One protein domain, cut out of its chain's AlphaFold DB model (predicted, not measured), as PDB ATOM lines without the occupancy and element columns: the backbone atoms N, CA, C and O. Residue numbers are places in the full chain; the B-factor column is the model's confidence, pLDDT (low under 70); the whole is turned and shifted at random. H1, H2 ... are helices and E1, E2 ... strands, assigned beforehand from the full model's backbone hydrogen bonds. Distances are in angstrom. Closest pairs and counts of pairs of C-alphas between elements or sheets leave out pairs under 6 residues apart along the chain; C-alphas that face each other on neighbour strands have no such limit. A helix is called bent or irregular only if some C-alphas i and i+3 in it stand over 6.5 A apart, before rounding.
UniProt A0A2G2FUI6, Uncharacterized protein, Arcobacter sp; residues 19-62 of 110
ATOM      1  N   LYS A  19     -16.707 -54.119  27.300       92.94
ATOM      2  CA  LYS A  19     -17.037 -53.119  28.306       92.94
ATOM      3  C   LYS A  19     -17.856 -52.006  27.690       92.94
ATOM      4  O   LYS A  19     -17.465 -51.410  26.692       92.94
ATOM      5  N   GLU A  20     -18.948 -51.676  28.354       94.12
ATOM      6  CA  GLU A  20     -19.729 -50.484  28.065       94.12
ATOM      7  C   GLU A  20     -19.398 -49.407  29.106       94.12
ATOM      8  O   GLU A  20     -19.325 -49.687  30.306       94.12
ATOM      9  N   ILE A  21     -19.164 -48.181  28.648       93.56
ATOM     10  CA  ILE A  21     -19.030 -46.992  29.498       93.56
ATOM     11  C   ILE A  21     -19.922 -45.879  28.960       93.56
ATOM     12  O   ILE A  21     -20.269 -45.870  27.780       93.56
ATOM     13  N   THR A  22     -20.273 -44.914  29.803       93.56
ATOM     14  CA  THR A  22     -20.979 -43.718  29.331       93.56
ATOM     15  C   THR A  22     -19.989 -42.633  28.915       93.56
ATOM     16  O   THR A  22     -18.863 -42.563  29.421       93.56
ATOM     17  N   LEU A  23     -20.415 -41.720  28.042       92.31
ATOM     18  CA  LEU A  23     -19.651 -40.508  27.738       92.31
ATOM     19  C   LEU A  23     -19.349 -39.704  29.012       92.31
ATOM     20  O   LEU A  23     -18.263 -39.144  29.161       92.31
ATOM     21  N   SER A  24     -20.276 -39.705  29.971       90.88
ATOM     22  CA  SER A  24     -20.075 -39.069  31.274       90.88
ATOM     23  C   SER A  24     -18.917 -39.678  32.062       90.88
ATOM     24  O   SER A  24     -18.187 -38.951  32.731       90.88
ATOM     25  N   ASP A  25     -18.711 -40.992  31.979       91.56
ATOM     26  CA  ASP A  25     -17.581 -41.652  32.641       91.56
ATOM     27  C   ASP A  25     -16.248 -41.306  31.970       91.56
ATOM     28  O   ASP A  25     -15.247 -41.094  32.656       91.56
ATOM     29  N   LEU A  26     -16.243 -41.152  30.643       92.44
ATOM     30  CA  LEU A  26     -15.091 -40.659  29.883       92.44
ATOM     31  C   LEU A  26     -14.721 -39.224  30.274       92.44
ATOM     32  O   LEU A  26     -13.551 -38.940  30.532       92.44
ATOM     33  N   LEU A  27     -15.709 -38.332  30.383       91.19
ATOM     34  CA  LEU A  27     -15.489 -36.924  30.729       91.19
ATOM     35  C   LEU A  27     -15.093 -36.699  32.199       91.19
ATOM     36  O   LEU A  27     -14.577 -35.633  32.525       91.19
ATOM     37  N   LYS A  28     -15.255 -37.692  33.084       91.50
ATOM     38  CA  LYS A  28     -14.681 -37.663  34.446       91.50
ATOM     39  C   LYS A  28     -13.173 -37.952  34.468       91.50
ATOM     40  O   LYS A  28     -12.521 -37.686  35.475       91.50
ATOM     41  N   SER A  29     -12.604 -38.507  33.395       94.25
ATOM     42  CA  SER A  29     -11.187 -38.880  33.343       94.25
ATOM     43  C   SER A  29     -10.299 -37.692  32.974       94.25
ATOM     44  O   SER A  29     -10.351 -37.173  31.859       94.25
ATOM     45  N   GLU A  30      -9.398 -37.304  33.879       92.81
ATOM     46  CA  GLU A  30      -8.452 -36.208  33.634       92.81
ATOM     47  C   GLU A  30      -7.551 -36.477  32.416       92.81
ATOM     48  O   GLU A  30      -7.254 -35.564  31.647       92.81
ATOM     49  N   LYS A  31      -7.145 -37.736  32.203       94.88
ATOM     50  CA  LYS A  31      -6.329 -38.130  31.042       94.88
ATOM     51  C   LYS A  31      -7.069 -37.878  29.729       94.88
ATOM     52  O   LYS A  31      -6.481 -37.349  28.791       94.88
ATOM     53  N   VAL A  32      -8.354 -38.217  29.690       94.38
ATOM     54  CA  VAL A  32      -9.214 -38.026  28.516       94.38
ATOM     55  C   VAL A  32      -9.429 -36.539  28.267       94.38
ATOM     56  O   VAL A  32      -9.233 -36.072  27.152       94.38
ATOM     57  N   LEU A  33      -9.741 -35.764  29.310       92.31
ATOM     58  CA  LEU A  33      -9.899 -34.313  29.185       92.31
ATOM     59  C   LEU A  33      -8.617 -33.628  28.695       92.31
ATOM     60  O   LEU A  33      -8.693 -32.689  27.904       92.31
ATOM     61  N   LYS A  34      -7.439 -34.078  29.148       91.38
ATOM     62  CA  LYS A  34      -6.148 -33.577  28.655       91.38
ATOM     63  C   LYS A  34      -5.937 -33.905  27.181       91.38
ATOM     64  O   LYS A  34      -5.544 -33.005  26.449       91.38
ATOM     65  N   ALA A  35      -6.230 -35.135  26.758       94.44
ATOM     66  CA  ALA A  35      -6.134 -35.531  25.354       94.44
ATOM     67  C   ALA A  35      -7.049 -34.669  24.469       94.44
ATOM     68  O   ALA A  35      -6.574 -34.051  23.527       94.44
ATOM     69  N   ILE A  36      -8.320 -34.494  24.854       93.38
ATOM     70  CA  ILE A  36      -9.262 -33.634  24.118       93.38
ATOM     71  C   ILE A  36      -8.727 -32.198  24.004       93.38
ATOM     72  O   ILE A  36      -8.755 -31.607  22.928       93.38
ATOM     73  N   LYS A  37      -8.223 -31.623  25.104       91.62
ATOM     74  CA  LYS A  37      -7.680 -30.256  25.083       91.62
ATOM     75  C   LYS A  37      -6.429 -30.136  24.212       91.62
ATOM     76  O   LYS A  37      -6.272 -29.123  23.542       91.62
ATOM     77  N   SER A  38      -5.556 -31.140  24.249       91.44
ATOM     78  CA  SER A  38      -4.335 -31.176  23.441       91.44
ATOM     79  C   SER A  38      -4.653 -31.249  21.951       91.44
ATOM     80  O   SER A  38      -4.047 -30.525  21.173       91.44
ATOM     81  N   ASP A  39      -5.623 -32.079  21.571       95.06
ATOM     82  CA  ASP A  39      -5.903 -32.372  20.164       95.06
ATOM     83  C   ASP A  39      -6.824 -31.332  19.509       95.06
ATOM     84  O   ASP A  39      -6.710 -31.066  18.315       95.06
ATOM     85  N   PHE A  40      -7.741 -30.726  20.275       93.62
ATOM     86  CA  PHE A  40      -8.817 -29.894  19.716       93.62
ATOM     87  C   PHE A  40      -8.877 -28.469  20.268       93.62
ATOM     88  O   PHE A  40      -9.728 -27.683  19.851       93.62
ATOM     89  N   CYS A  41      -8.037 -28.118  21.242       91.38
ATOM     90  CA  CYS A  41      -8.129 -26.837  21.944       91.38
ATOM     91  C   CYS A  41      -6.777 -26.133  22.114       91.38
ATOM     92  O   CYS A  41      -6.586 -25.379  23.074       91.38
ATOM     93  N   GLU A  42      -5.836 -26.368  21.202       87.62
ATOM     94  CA  GLU A  42      -4.511 -25.756  21.267       87.62
ATOM     95  C   GLU A  42      -4.599 -24.215  21.316       87.62
ATOM     96  O   GLU A  42      -5.384 -23.581  20.611       87.62
ATOM     97  N   GLY A  43      -3.822 -23.596  22.211       84.38
ATOM     98  CA  GLY A  43      -3.791 -22.139  22.407       84.38
ATOM     99  C   GLY A  43      -4.964 -21.547  23.202       84.38
ATOM    100  O   GLY A  43      -4.881 -20.393  23.634       84.38
ATOM    101  N   ALA A  44      -6.025 -22.311  23.469       85.50
ATOM    102  CA  ALA A  44      -7.177 -21.834  24.226       85.50
ATOM    103  C   ALA A  44      -6.969 -21.948  25.750       85.50
ATOM    104  O   ALA A  44      -6.399 -22.910  26.268       85.50
ATOM    105  N   ARG A  45      -7.460 -20.953  26.499       81.62
ATOM    106  CA  ARG A  45      -7.438 -20.917  27.975       81.62
ATOM    107  C   ARG A  45      -8.867 -20.912  28.521       81.62
ATOM    108  O   ARG A  45      -9.778 -20.448  27.848       81.62
ATOM    109  N   ASN A  46      -9.040 -21.375  29.761       84.38
ATOM    110  CA  ASN A  46     -10.311 -21.323  30.506       84.38
ATOM    111  C   ASN A  46     -11.488 -22.061  29.835       84.38
ATOM    112  O   ASN A  46     -12.589 -21.530  29.732       84.38
ATOM    113  N   LEU A  47     -11.259 -23.296  29.385       86.12
ATOM    114  CA  LEU A  47     -12.275 -24.104  28.708       86.12
ATOM    115  C   LEU A  47     -13.050 -25.024  29.654       86.12
ATOM    116  O   LEU A  47     -12.458 -25.691  30.509       86.12
ATOM    117  N   VAL A  48     -14.355 -25.127  29.402       87.25
ATOM    118  CA  VAL A  48     -15.255 -26.135  29.973       87.25
ATOM    119  C   VAL A  48     -15.632 -27.113  28.865       87.25
ATOM    120  O   VAL A  48     -16.038 -26.695  27.786       87.25
ATOM    121  N   ILE A  49     -15.488 -28.409  29.137       87.81
ATOM    122  CA  ILE A  49     -15.909 -29.483  28.231       87.81
ATOM    123  C   ILE A  49     -17.176 -30.092  28.824       87.81
ATOM    124  O   ILE A  49     -17.164 -30.547  29.968       87.81
ATOM    125  N   SER A  50     -18.262 -30.084  28.060       87.44
ATOM    126  CA  SER A  50     -19.550 -30.655  28.448       87.44
ATOM    127  C   SER A  50     -20.213 -31.339  27.254       87.44
ATOM    128  O   SER A  50     -19.890 -31.060  26.101       87.44
ATOM    129  N   SER A  51     -21.137 -32.255  27.540       86.38
ATOM    130  CA  SER A  51     -21.992 -32.903  26.545       86.38
ATOM    131  C   SER A  51     -23.450 -32.648  26.903       86.38
ATOM    132  O   SER A  51     -23.805 -32.671  28.083       86.38
ATOM    133  N   SER A  52     -24.296 -32.428  25.895       85.44
ATOM    134  CA  SER A  52     -25.752 -32.364  26.063       85.44
ATOM    135  C   SER A  52     -26.384 -33.743  26.276       85.44
ATOM    136  O   SER A  52     -27.467 -33.827  26.846       85.44
ATOM    137  N   ALA A  53     -25.704 -34.814  25.852       82.12
ATOM    138  CA  ALA A  53     -26.131 -36.196  26.030       82.12
ATOM    139  C   ALA A  53     -25.120 -36.927  26.925       82.12
ATOM    140  O   ALA A  53     -23.980 -37.192  26.531       82.12
ATOM    141  N   SER A  54     -25.517 -37.194  28.166       73.62
ATOM    142  CA  SER A  54     -24.675 -37.804  29.206       73.62
ATOM    143  C   SER A  54     -24.690 -39.336  29.183       73.62
ATOM    144  O   SER A  54     -23.768 -39.973  29.691       73.62
ATOM    145  N   ASP A  55     -25.735 -39.914  28.606       84.31
ATOM    146  CA  ASP A  55     -26.076 -41.338  28.573       84.31
ATOM    147  C   ASP A  55     -25.629 -42.043  27.286       84.31
ATOM    148  O   ASP A  55     -25.890 -43.232  27.109       84.31
ATOM    149  N   VAL A  56     -24.912 -41.337  26.407       91.81
ATOM    150  CA  VAL A  56     -24.316 -41.937  25.211       91.81
ATOM    151  C   VAL A  56     -23.404 -43.086  25.634       91.81
ATOM    152  O   VAL A  56     -22.414 -42.881  26.345       91.81
ATOM    153  N   LYS A  57     -23.755 -44.295  25.196       93.25
ATOM    154  CA  LYS A  57     -23.015 -45.528  25.457       93.25
ATOM    155  C   LYS A  57     -21.857 -45.661  24.482       93.25
ATOM    156  O   LYS A  57     -22.024 -45.508  23.275       93.25
ATOM    157  N   ILE A  58     -20.690 -45.987  25.018       93.25
ATOM    158  CA  ILE A  58     -19.478 -46.286  24.265       93.25
ATOM    159  C   ILE A  58     -19.110 -47.730  24.580       93.25
ATOM    160  O   ILE A  58     -18.856 -48.082  25.733       93.25
ATOM    161  N   SER A  59     -19.119 -48.563  23.542       93.44
ATOM    162  CA  SER A  59     -18.780 -49.981  23.633       93.44
ATOM    163  C   SER A  59     -17.328 -50.196  23.225       93.44
ATOM    164  O   SER A  59     -16.919 -49.794  22.139       93.44
ATOM    165  N   ILE A  60     -16.558 -50.832  24.099       93.06
ATOM    166  CA  ILE A  60     -15.166 -51.217  23.878       93.06
ATOM    167  C   ILE A  60     -15.150 -52.739  23.845       93.06
ATOM    168  O   ILE A  60     -15.323 -53.382  24.881       93.06
ATOM    169  N   ASN A  61     -14.973 -53.302  22.655       92.06
ATOM    170  CA  ASN A  61     -14.998 -54.740  22.435       92.06
ATOM    171  C   ASN A  61     -13.712 -55.179  21.732       92.06
ATOM    172  O   ASN A  61     -13.206 -54.449  20.880       92.06
ATOM    173  N   SER A  62     -13.208 -56.369  22.061       90.62
ATOM    174  CA  SER A  62     -12.190 -57.034  21.246       90.62
ATOM    175  C   SER A  62     -12.720 -57.244  19.831       90.62
ATOM    176  O   SER A  62     -13.835 -57.739  19.645       90.62
TER     177      SER A  62
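What this domain is: This is residues 19 to 62 of the 110 residues of an uncharacterized protein of Arcobacter sp (UniProt A0A2G2FUI6). This is a long, open loop of chain pinched together at one end by a two-stranded antiparallel ribbon, E1 and E2. From that ribbon the chain goes out through the short helix H1 and the longer helix H2, turns round at the far end, where residues 38 to 44 stick out free, and comes back to E2 along residues 41 to 56, a stretch with no named element; contacts between the named elements are few. The printed part has 44 residues with two named helices and two named strands, in the order E1, H1, H2, E2, and its class is mixed, helices and strands. The sheet has the order E1 - E2 and is antiparallel. The whole is loose, with a radius of gyration of the C-alphas of 11.9 A, and its C-alphas span 35 by 24 by 14 A along the three main axes.

How they stand to each other: Begin at the first printed residue, with strand E1, residues 19 to 22, and look across to strand E2, residues 57 to 61. They are antiparallel neighbours, and the angle between their N-to-C directions is 158 degrees. Among the C-alphas that face each other are those of Glu 20 and Ser 59, 4.6 A apart, and those of Thr 22 and Lys 57, 4.7 A apart. Look at the backbone here: N 19 and O 60 are within hydrogen-bond range at 2.9 A, and so are N 58 and O 21 at 2.8 A. With no residue between, a tight link leads from E1 to helix H1, residues 23 to 27. H1 comes nearest to E2 at the C-alphas of Leu 23 and Lys 57, 6.5 A apart, the closest of the two elements. Past residues 28 and 29, another tight link, you reach helix H2, residues 30 to 40. H1 and H2 are close but not clearly touching, with 2 pairs of C-alphas within 8 A; the closest are those of Leu 27 and Leu 33, 6.4 A apart. E1 and H2 are apart. In H1 and H2 every O i to N i+4 pair is within hydrogen-bond range.

Where its parts are: Find C-alpha 19 at (-17.037, -53.119, 28.306); from there E1 runs 10.2 A to C-alpha 22. H1 begins at C-alpha 23 and ends at C-alpha 27, its five residues covering 6.3 A. Next find C-alpha 30 at (-8.452, -36.208, 33.634), where H2 begins; its 11 residues run 15.3 A to C-alpha 40. H2 is the longest helix by residues, and neither helix is bent. E2, the longest strand by residues, runs 12.6 A from C-alpha 57 to C-alpha 61 at (-14.998, -54.740, 22.435).

The domain as a whole: The two C-alphas farthest apart are those of Arg 45 and Ser 62, at 37.0 A, while the C-alphas of the first and last printed residues, Lys 19 and Ser 62, are 9.4 A apart. The link from H2 to E2 is long, with 16 residues between them, and the C-alphas of these residues, 41 to 56, lie 8 to 19 A from the mean of the C-alphas. Residues 38 to 44, of which 38 to 40 belong to H2, stand free: no C-alpha 8 or more residues away along the chain is within 10 A of theirs. The printed part, residues 19 to 62 of a full chain of 110 residues, has no cut. The mean pLDDT of the printed part is 90.1, and no printed residue is under 70.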